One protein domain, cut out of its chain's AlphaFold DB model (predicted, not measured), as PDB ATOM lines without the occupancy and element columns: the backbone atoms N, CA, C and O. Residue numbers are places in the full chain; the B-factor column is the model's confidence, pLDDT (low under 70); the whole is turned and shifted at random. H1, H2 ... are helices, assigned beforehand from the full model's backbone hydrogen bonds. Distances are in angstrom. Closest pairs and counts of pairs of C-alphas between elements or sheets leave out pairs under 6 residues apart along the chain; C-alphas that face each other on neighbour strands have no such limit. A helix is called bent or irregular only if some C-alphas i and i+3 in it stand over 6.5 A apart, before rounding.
ATOM      1  N   THR A  11      83.419 -24.112   8.589       68.25
ATOM      2  CA  THR A  11      83.689 -22.793   9.174       68.25
ATOM      3  C   THR A  11      84.878 -22.116   8.485       68.25
ATOM      4  O   THR A  11      85.614 -22.710   7.691       68.25
ATOM      5  N   THR A  12      85.107 -20.841   8.803       71.62
ATOM      6  CA  THR A  12      86.350 -20.149   8.430       71.62
ATOM      7  C   THR A  12      87.574 -20.783   9.094       71.62
ATOM      8  O   THR A  12      88.649 -20.789   8.499       71.62
ATOM      9  N   GLU A  13      87.397 -21.341  10.296       77.62
ATOM     10  CA  GLU A  13      88.425 -22.078  11.036       77.62
ATOM     11  C   GLU A  13      88.747 -23.406  10.337       77.62
ATOM     12  O   GLU A  13      89.916 -23.699  10.106       77.62
ATOM     13  N   ASP A  14      87.739 -24.148   9.869       78.44
ATOM     14  CA  ASP A  14      87.940 -25.388   9.106       78.44
ATOM     15  C   ASP A  14      88.694 -25.129   7.795       78.44
ATOM     16  O   ASP A  14      89.543 -25.922   7.372       78.44
ATOM     17  N   LEU A  15      88.413 -23.995   7.143       80.50
ATOM     18  CA  LEU A  15      89.136 -23.575   5.946       80.50
ATOM     19  C   LEU A  15      90.601 -23.244   6.267       80.50
ATOM     20  O   LEU A  15      91.505 -23.669   5.541       80.50
ATOM     21  N   GLU A  16      90.849 -22.511   7.352       86.81
ATOM     22  CA  GLU A  16      92.200 -22.203   7.822       86.81
ATOM     23  C   GLU A  16      92.979 -23.484   8.160       86.81
ATOM     24  O   GLU A  16      94.104 -23.671   7.685       86.81
ATOM     25  N   GLU A  17      92.377 -24.396   8.923       87.94
ATOM     26  CA  GLU A  17      92.968 -25.687   9.280       87.94
ATOM     27  C   GLU A  17      93.297 -26.520   8.038       87.94
ATOM     28  O   GLU A  17      94.391 -27.089   7.947       87.94
ATOM     29  N   ALA A  18      92.411 -26.545   7.039       86.94
ATOM     30  CA  ALA A  18      92.660 -27.229   5.775       86.94
ATOM     31  C   ALA A  18      93.881 -26.649   5.038       86.94
ATOM     32  O   ALA A  18      94.731 -27.407   4.552       86.94
ATOM     33  N   PHE A  19      94.017 -25.319   4.983       89.94
ATOM     34  CA  PHE A  19      95.184 -24.676   4.377       89.94
ATOM     35  C   PHE A  19      96.466 -24.934   5.168       89.94
ATOM     36  O   PHE A  19      97.487 -25.258   4.561       89.94
ATOM     37  N   ARG A  20      96.429 -24.867   6.503       92.25
ATOM     38  CA  ARG A  20      97.593 -25.151   7.360       92.25
ATOM     39  C   ARG A  20      98.036 -26.605   7.275       92.25
ATOM     40  O   ARG A  20      99.232 -26.878   7.226       92.25
ATOM     41  N   SER A  21      97.090 -27.537   7.205       93.94
ATOM     42  CA  SER A  21      97.372 -28.963   7.031       93.94
ATOM     43  C   SER A  21      98.041 -29.244   5.681       93.94
ATOM     44  O   SER A  21      99.015 -29.994   5.600       93.94
ATOM     45  N   LYS A  22      97.568 -28.586   4.614       92.19
ATOM     46  CA  LYS A  22      98.130 -28.727   3.263       92.19
ATOM     47  C   LYS A  22      99.471 -28.007   3.087       92.19
ATOM     48  O   LYS A  22     100.330 -28.499   2.356       92.19
ATOM     49  N   TYR A  23      99.656 -26.869   3.750       91.94
ATOM     50  CA  TYR A  23     100.850 -26.031   3.670       91.94
ATOM     51  C   TYR A  23     101.441 -25.781   5.069       91.94
ATOM     52  O   TYR A  23     101.443 -24.649   5.548       91.94
ATOM     53  N   PRO A  24     102.013 -26.804   5.732       93.06
ATOM     54  CA  PRO A  24     102.467 -26.698   7.125       93.06
ATOM     55  C   PRO A  24     103.663 -25.758   7.325       93.06
ATOM     56  O   PRO A  24     103.997 -25.406   8.453       93.06
ATOM     57  N   SER A  25     104.343 -25.372   6.243       95.12
ATOM     58  CA  SER A  25     105.438 -24.396   6.261       95.12
ATOM     59  C   SER A  25     105.002 -22.987   5.855       95.12
ATOM     60  O   SER A  25     105.844 -22.092   5.830       95.12
ATOM     61  N   ALA A  26     103.727 -22.792   5.497       93.25
ATOM     62  CA  ALA A  26     103.217 -21.477   5.156       93.25
ATOM     63  C   ALA A  26     103.092 -20.611   6.414       93.25
ATOM     64  O   ALA A  26     102.675 -21.074   7.476       93.25
ATOM     65  N   THR A  27     103.458 -19.343   6.285       95.50
ATOM     66  CA  THR A  27     103.226 -18.343   7.326       95.50
ATOM     67  C   THR A  27     101.746 -17.974   7.390       95.50
ATOM     68  O   THR A  27     101.010 -18.150   6.421       95.50
ATOM     69  N   ASP A  28     101.317 -17.376   8.500       94.31
ATOM     70  CA  ASP A  28      99.938 -16.897   8.652       94.31
ATOM     71  C   ASP A  28      99.536 -15.928   7.526       94.31
ATOM     72  O   ASP A  28      98.419 -15.985   7.023       94.31
ATOM     73  N   GLN A  29     100.471 -15.093   7.061       95.00
ATOM     74  CA  GLN A  29     100.247 -14.182   5.933       95.00
ATOM     75  C   GLN A  29     100.023 -14.926   4.610       95.00
ATOM     76  O   GLN A  29      99.183 -14.526   3.809       95.00
ATOM     77  N   GLN A  30     100.747 -16.024   4.379       94.88
ATOM     78  CA  GLN A  30     100.557 -16.867   3.197       94.88
ATOM     79  C   GLN A  30      99.233 -17.635   3.265       94.88
ATOM     80  O   GLN A  30      98.547 -17.746   2.252       94.88
ATOM     81  N   ILE A  31      98.846 -18.116   4.448       94.88
ATOM     82  CA  ILE A  31      97.540 -18.748   4.670       94.88
ATOM     83  C   ILE A  31      96.411 -17.745   4.408       94.88
ATOM     84  O   ILE A  31      95.502 -18.048   3.639       94.88
ATOM     85  N   ALA A  32      96.506 -16.526   4.939       92.44
ATOM     86  CA  ALA A  32      95.525 -15.475   4.682       92.44
ATOM     87  C   ALA A  32      95.434 -15.099   3.194       92.44
ATOM     88  O   ALA A  32      94.333 -14.922   2.674       92.44
ATOM     89  N   ALA A  33      96.568 -15.046   2.484       94.12
ATOM     90  CA  ALA A  33      96.587 -14.816   1.040       94.12
ATOM     91  C   ALA A  33      95.854 -15.927   0.266       94.12
ATOM     92  O   ALA A  33      95.091 -15.631  -0.655       94.12
ATOM     93  N   LEU A  34      96.060 -17.192   0.652       92.06
ATOM     94  CA  LEU A  34      95.385 -18.355   0.066       92.06
ATOM     95  C   LEU A  34      93.878 -18.347   0.349       92.06
ATOM     96  O   LEU A  34      93.091 -18.595  -0.562       92.06
ATOM     97  N   MET A  35      93.476 -18.019   1.579       89.50
ATOM     98  CA  MET A  35      92.067 -17.901   1.958       89.50
ATOM     99  C   MET A  35      91.373 -16.774   1.188       89.50
ATOM    100  O   MET A  35      90.302 -16.996   0.633       89.50
ATOM    101  N   ALA A  36      91.999 -15.594   1.093       88.75
ATOM    102  CA  ALA A  36      91.459 -14.471   0.331       88.75
ATOM    103  C   ALA A  36      91.264 -14.831  -1.148       88.75
ATOM    104  O   ALA A  36      90.182 -14.620  -1.684       88.75
ATOM    105  N   ALA A  37      92.281 -15.421  -1.789       88.88
ATOM    106  CA  ALA A  37      92.192 -15.830  -3.191       88.88
ATOM    107  C   ALA A  37      91.111 -16.901  -3.414       88.88
ATOM    108  O   ALA A  37      90.336 -16.805  -4.360       88.88
ATOM    109  N   PHE A  38      91.010 -17.886  -2.517       86.75
ATOM    110  CA  PHE A  38      89.974 -18.914  -2.592       86.75
ATOM    111  C   PHE A  38      88.568 -18.312  -2.506       86.75
ATOM    112  O   PHE A  38      87.731 -18.596  -3.355       86.75
ATOM    113  N   LEU A  39      88.310 -17.443  -1.525       80.25
ATOM    114  CA  LEU A  39      86.997 -16.818  -1.329       80.25
ATOM    115  C   LEU A  39      86.588 -15.899  -2.490       80.25
ATOM    116  O   LEU A  39      85.397 -15.723  -2.728       80.25
ATOM    117  N   GLU A  40      87.552 -15.333  -3.219       79.56
ATOM    118  CA  GLU A  40      87.290 -14.569  -4.444       79.56
ATOM    119  C   GLU A  40      86.962 -15.444  -5.657       79.56
ATOM    120  O   GLU A  40      86.221 -15.011  -6.540       79.56
ATOM    121  N   GLU A  41      87.518 -16.655  -5.721       74.88
ATOM    122  CA  GLU A  41      87.271 -17.609  -6.806       74.88
ATOM    123  C   GLU A  41      86.014 -18.454  -6.587       74.88
ATOM    124  O   GLU A  41      85.428 -18.936  -7.560       74.88
ATOM    125  N   VAL A  42      85.578 -18.639  -5.336       66.69
ATOM    126  CA  VAL A  42      84.341 -19.363  -5.037       66.69
ATOM    127  C   VAL A  42      83.158 -18.533  -5.547       66.69
ATOM    128  O   VAL A  42      82.880 -17.452  -5.023       66.69
ATOM    129  N   TRP A  63      74.424 -10.428  -1.614       53.31
ATOM    130  CA  TRP A  63      75.726 -10.923  -1.181       53.31
ATOM    131  C   TRP A  63      76.354  -9.834  -0.292       53.31
ATOM    132  O   TRP A  63      76.467  -8.696  -0.751       53.31
ATOM    133  N   PRO A  64      76.650 -10.108   0.992       63.50
ATOM    134  CA  PRO A  64      76.611  -9.094   2.036       63.50
ATOM    135  C   PRO A  64      77.954  -8.377   2.133       63.50
ATOM    136  O   PRO A  64      79.002  -9.022   2.110       63.50
ATOM    137  N   ASP A  65      77.938  -7.061   2.337       63.09
ATOM    138  CA  ASP A  65      79.127  -6.223   2.570       63.09
ATOM    139  C   ASP A  65      80.123  -6.823   3.587       63.09
ATOM    140  O   ASP A  65      81.317  -6.536   3.530       63.09
ATOM    141  N   ALA A  66      79.652  -7.697   4.483       68.19
ATOM    142  CA  ALA A  66      80.453  -8.462   5.432       68.19
ATOM    143  C   ALA A  66      81.494  -9.397   4.782       68.19
ATOM    144  O   ALA A  66      82.642  -9.401   5.220       68.19
ATOM    145  N   LEU A  67      81.152 -10.155   3.728       73.31
ATOM    146  CA  LEU A  67      82.122 -11.036   3.055       73.31
ATOM    147  C   LEU A  67      83.179 -10.210   2.313       73.31
ATOM    148  O   LEU A  67      84.366 -10.513   2.378       73.31
ATOM    149  N   ALA A  68      82.759  -9.127   1.656       76.69
ATOM    150  CA  ALA A  68      83.679  -8.205   1.000       76.69
ATOM    151  C   ALA A  68      84.611  -7.509   2.009       76.69
ATOM    152  O   ALA A  68      85.808  -7.367   1.749       76.69
ATOM    153  N   ALA A  69      84.084  -7.109   3.172       80.06
ATOM    154  CA  ALA A  69      84.877  -6.562   4.268       80.06
ATOM    155  C   ALA A  69      85.888  -7.589   4.793       80.06
ATOM    156  O   ALA A  69      87.058  -7.252   4.950       80.06
ATOM    157  N   TRP A  70      85.471  -8.842   4.969       81.75
ATOM    158  CA  TRP A  70      86.346  -9.906   5.448       81.75
ATOM    159  C   TRP A  70      87.450 -10.270   4.442       81.75
ATOM    160  O   TRP A  70      88.620 -10.346   4.812       81.75
ATOM    161  N   ILE A  71      87.129 -10.391   3.147       85.38
ATOM    162  CA  ILE A  71      88.136 -10.579   2.086       85.38
ATOM    163  C   ILE A  71      89.142  -9.419   2.091       85.38
ATOM    164  O   ILE A  71      90.345  -9.641   1.941       85.38
ATOM    165  N   ARG A  72      88.678  -8.179   2.285       88.06
ATOM    166  CA  ARG A  72      89.566  -7.015   2.398       88.06
ATOM    167  C   ARG A  72      90.489  -7.124   3.615       88.06
ATOM    168  O   ARG A  72      91.685  -6.907   3.458       88.06
ATOM    169  N   GLU A  73      89.971  -7.497   4.783       90.00
ATOM    170  CA  GLU A  73      90.773  -7.691   6.002       90.00
ATOM    171  C   GLU A  73      91.845  -8.776   5.824       90.00
ATOM    172  O   GLU A  73      93.002  -8.570   6.193       90.00
ATOM    173  N   LEU A  74      91.504  -9.899   5.182       90.19
ATOM    174  CA  LEU A  74      92.463 -10.965   4.875       90.19
ATOM    175  C   LEU A  74      93.587 -10.479   3.953       90.19
ATOM    176  O   LEU A  74      94.752 -10.805   4.176       90.19
ATOM    177  N   LYS A  75      93.260  -9.669   2.939       92.44
ATOM    178  CA  LYS A  75      94.254  -9.073   2.033       92.44
ATOM    179  C   LYS A  75      95.156  -8.073   2.741       92.44
ATOM    180  O   LYS A  75      96.364  -8.080   2.519       92.44
ATOM    181  N   GLU A  76      94.584  -7.225   3.592       95.62
ATOM    182  CA  GLU A  76      95.342  -6.264   4.394       95.62
ATOM    183  C   GLU A  76      96.312  -6.978   5.343       95.62
ATOM    184  O   GLU A  76      97.476  -6.587   5.437       95.62
ATOM    185  N   PHE A  77      95.872  -8.064   5.986       95.12
ATOM    186  CA  PHE A  77      96.728  -8.884   6.842       95.12
ATOM    187  C   PHE A  77      97.819  -9.632   6.056       95.12
ATOM    188  O   PHE A  77      98.972  -9.690   6.493       95.12
ATOM    189  N   ALA A  78      97.478 -10.181   4.886       94.25
ATOM    190  CA  ALA A  78      98.418 -10.887   4.019       94.25
ATOM    191  C   ALA A  78      99.538  -9.977   3.484       94.25
ATOM    192  O   ALA A  78     100.671 -10.435   3.314       94.25
ATOM    193  N   GLY A  79      99.244  -8.698   3.228       94.31
ATOM    194  CA  GLY A  79     100.211  -7.733   2.705       94.31
ATOM    195  C   GLY A  79     100.881  -8.236   1.423       94.31
ATOM    196  O   GLY A  79     100.208  -8.662   0.485       94.31
ATOM    197  N   ASP A  80     102.216  -8.249   1.404       95.69
ATOM    198  CA  ASP A  80     103.018  -8.675   0.246       95.69
ATOM    199  C   ASP A  80     102.886 -10.172  -0.100       95.69
ATOM    200  O   ASP A  80     103.355 -10.608  -1.155       95.69
ATOM    201  N   ALA A  81     102.271 -10.980   0.774       93.19
ATOM    202  CA  ALA A  81     101.970 -12.379   0.480       93.19
ATOM    203  C   ALA A  81     100.782 -12.538  -0.485       93.19
ATOM    204  O   ALA A  81     100.604 -13.626  -1.030       93.19
ATOM    205  N   TYR A  82      99.985 -11.482  -0.701       90.06
ATOM    206  CA  TYR A  82      98.874 -11.475  -1.646       90.06
ATOM    207  C   TYR A  82      99.250 -10.729  -2.955       90.06
ATOM    208  O   TYR A  82      99.757  -9.608  -2.901       90.06
ATOM    209  N   PRO A  83      98.969 -11.295  -4.147       89.56
ATOM    210  CA  PRO A  83      98.343 -12.598  -4.352       89.56
ATOM    211  C   PRO A  83      99.301 -13.750  -3.993       89.56
ATOM    212  O   PRO A  83     100.518 -13.606  -4.161       89.56
ATOM    213  N   PRO A  84      98.770 -14.889  -3.515       85.62
ATOM    214  CA  PRO A  84      99.583 -16.060  -3.194       85.62
ATOM    215  C   PRO A  84     100.341 -16.560  -4.439       85.62
ATOM    216  O   PRO A  84      99.831 -16.470  -5.557       85.62
ATOM    217  N   ARG A  85     101.571 -17.059  -4.245       77.12
ATOM    218  CA  ARG A  85     102.464 -17.563  -5.308       77.12
ATOM    219  C   ARG A  85     102.551 -19.080  -5.341       77.12
ATOM    220  O   ARG A  85     102.481 -19.686  -4.250       77.12
TER     221      ARG A  85
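Overview. This is residues 11 to 42 and 63 to 85 of the 85 residues of an uncharacterized protein of Schlegelella koreensis (UniProt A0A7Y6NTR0). Three helices are layered with H2 in the middle: H1 packs on one side, H3 on the other, H2 and H3 making a V that opens toward the cut. The printed part has 55 residues, with named helices H1, H2, H3 in that order, no named strand: all helix. It is compact, radius of gyration of the C-alphas 10.7 A, spans 33 by 25 by 16 A.

Arrangement. Start at H1, residues 12 to 22. It touches residues 31 to 35 alone of H2, residues 28 to 41; the closest C-alphas, Phe 19 and Ile 31, are 6.4 A apart. They run opposite ways at a steep tilt of 66 degrees. H2 touches H3, residues 65 to 81, opposite ways at a steep tilt of 45 degrees; the closest C-alphas, Gln 29 and Ala 78, are 4.2 A apart. H1 and H3 are apart. Every O i to N i+4 pair is within hydrogen-bond range in H1 and H2, 11 of 13 in H3.

Along the chain. Find C-alpha 12 at (86.350, -20.149, 8.430); H1 runs 15.5 A from there. H2 spans 20.0 A. H3 runs 23.8 A to C-alpha 81 at (101.970, -12.379, 0.480), with a kink of 35 degrees near residue 75; it is irregular, C-alphas 77 and 80 being 9.1 A apart.

Size, cuts and confidence. The farthest C-alphas, Ser 25 and Trp 63, are 33.5 A apart. The link H1 to H2 is tight; H2 to H3 is the link across the cut, residues 43 to 62 not printed, C-alphas 42 and 63 being 12.7 A apart. Look for pLDDT under 70 at residues 11, 42 and 63 to 66.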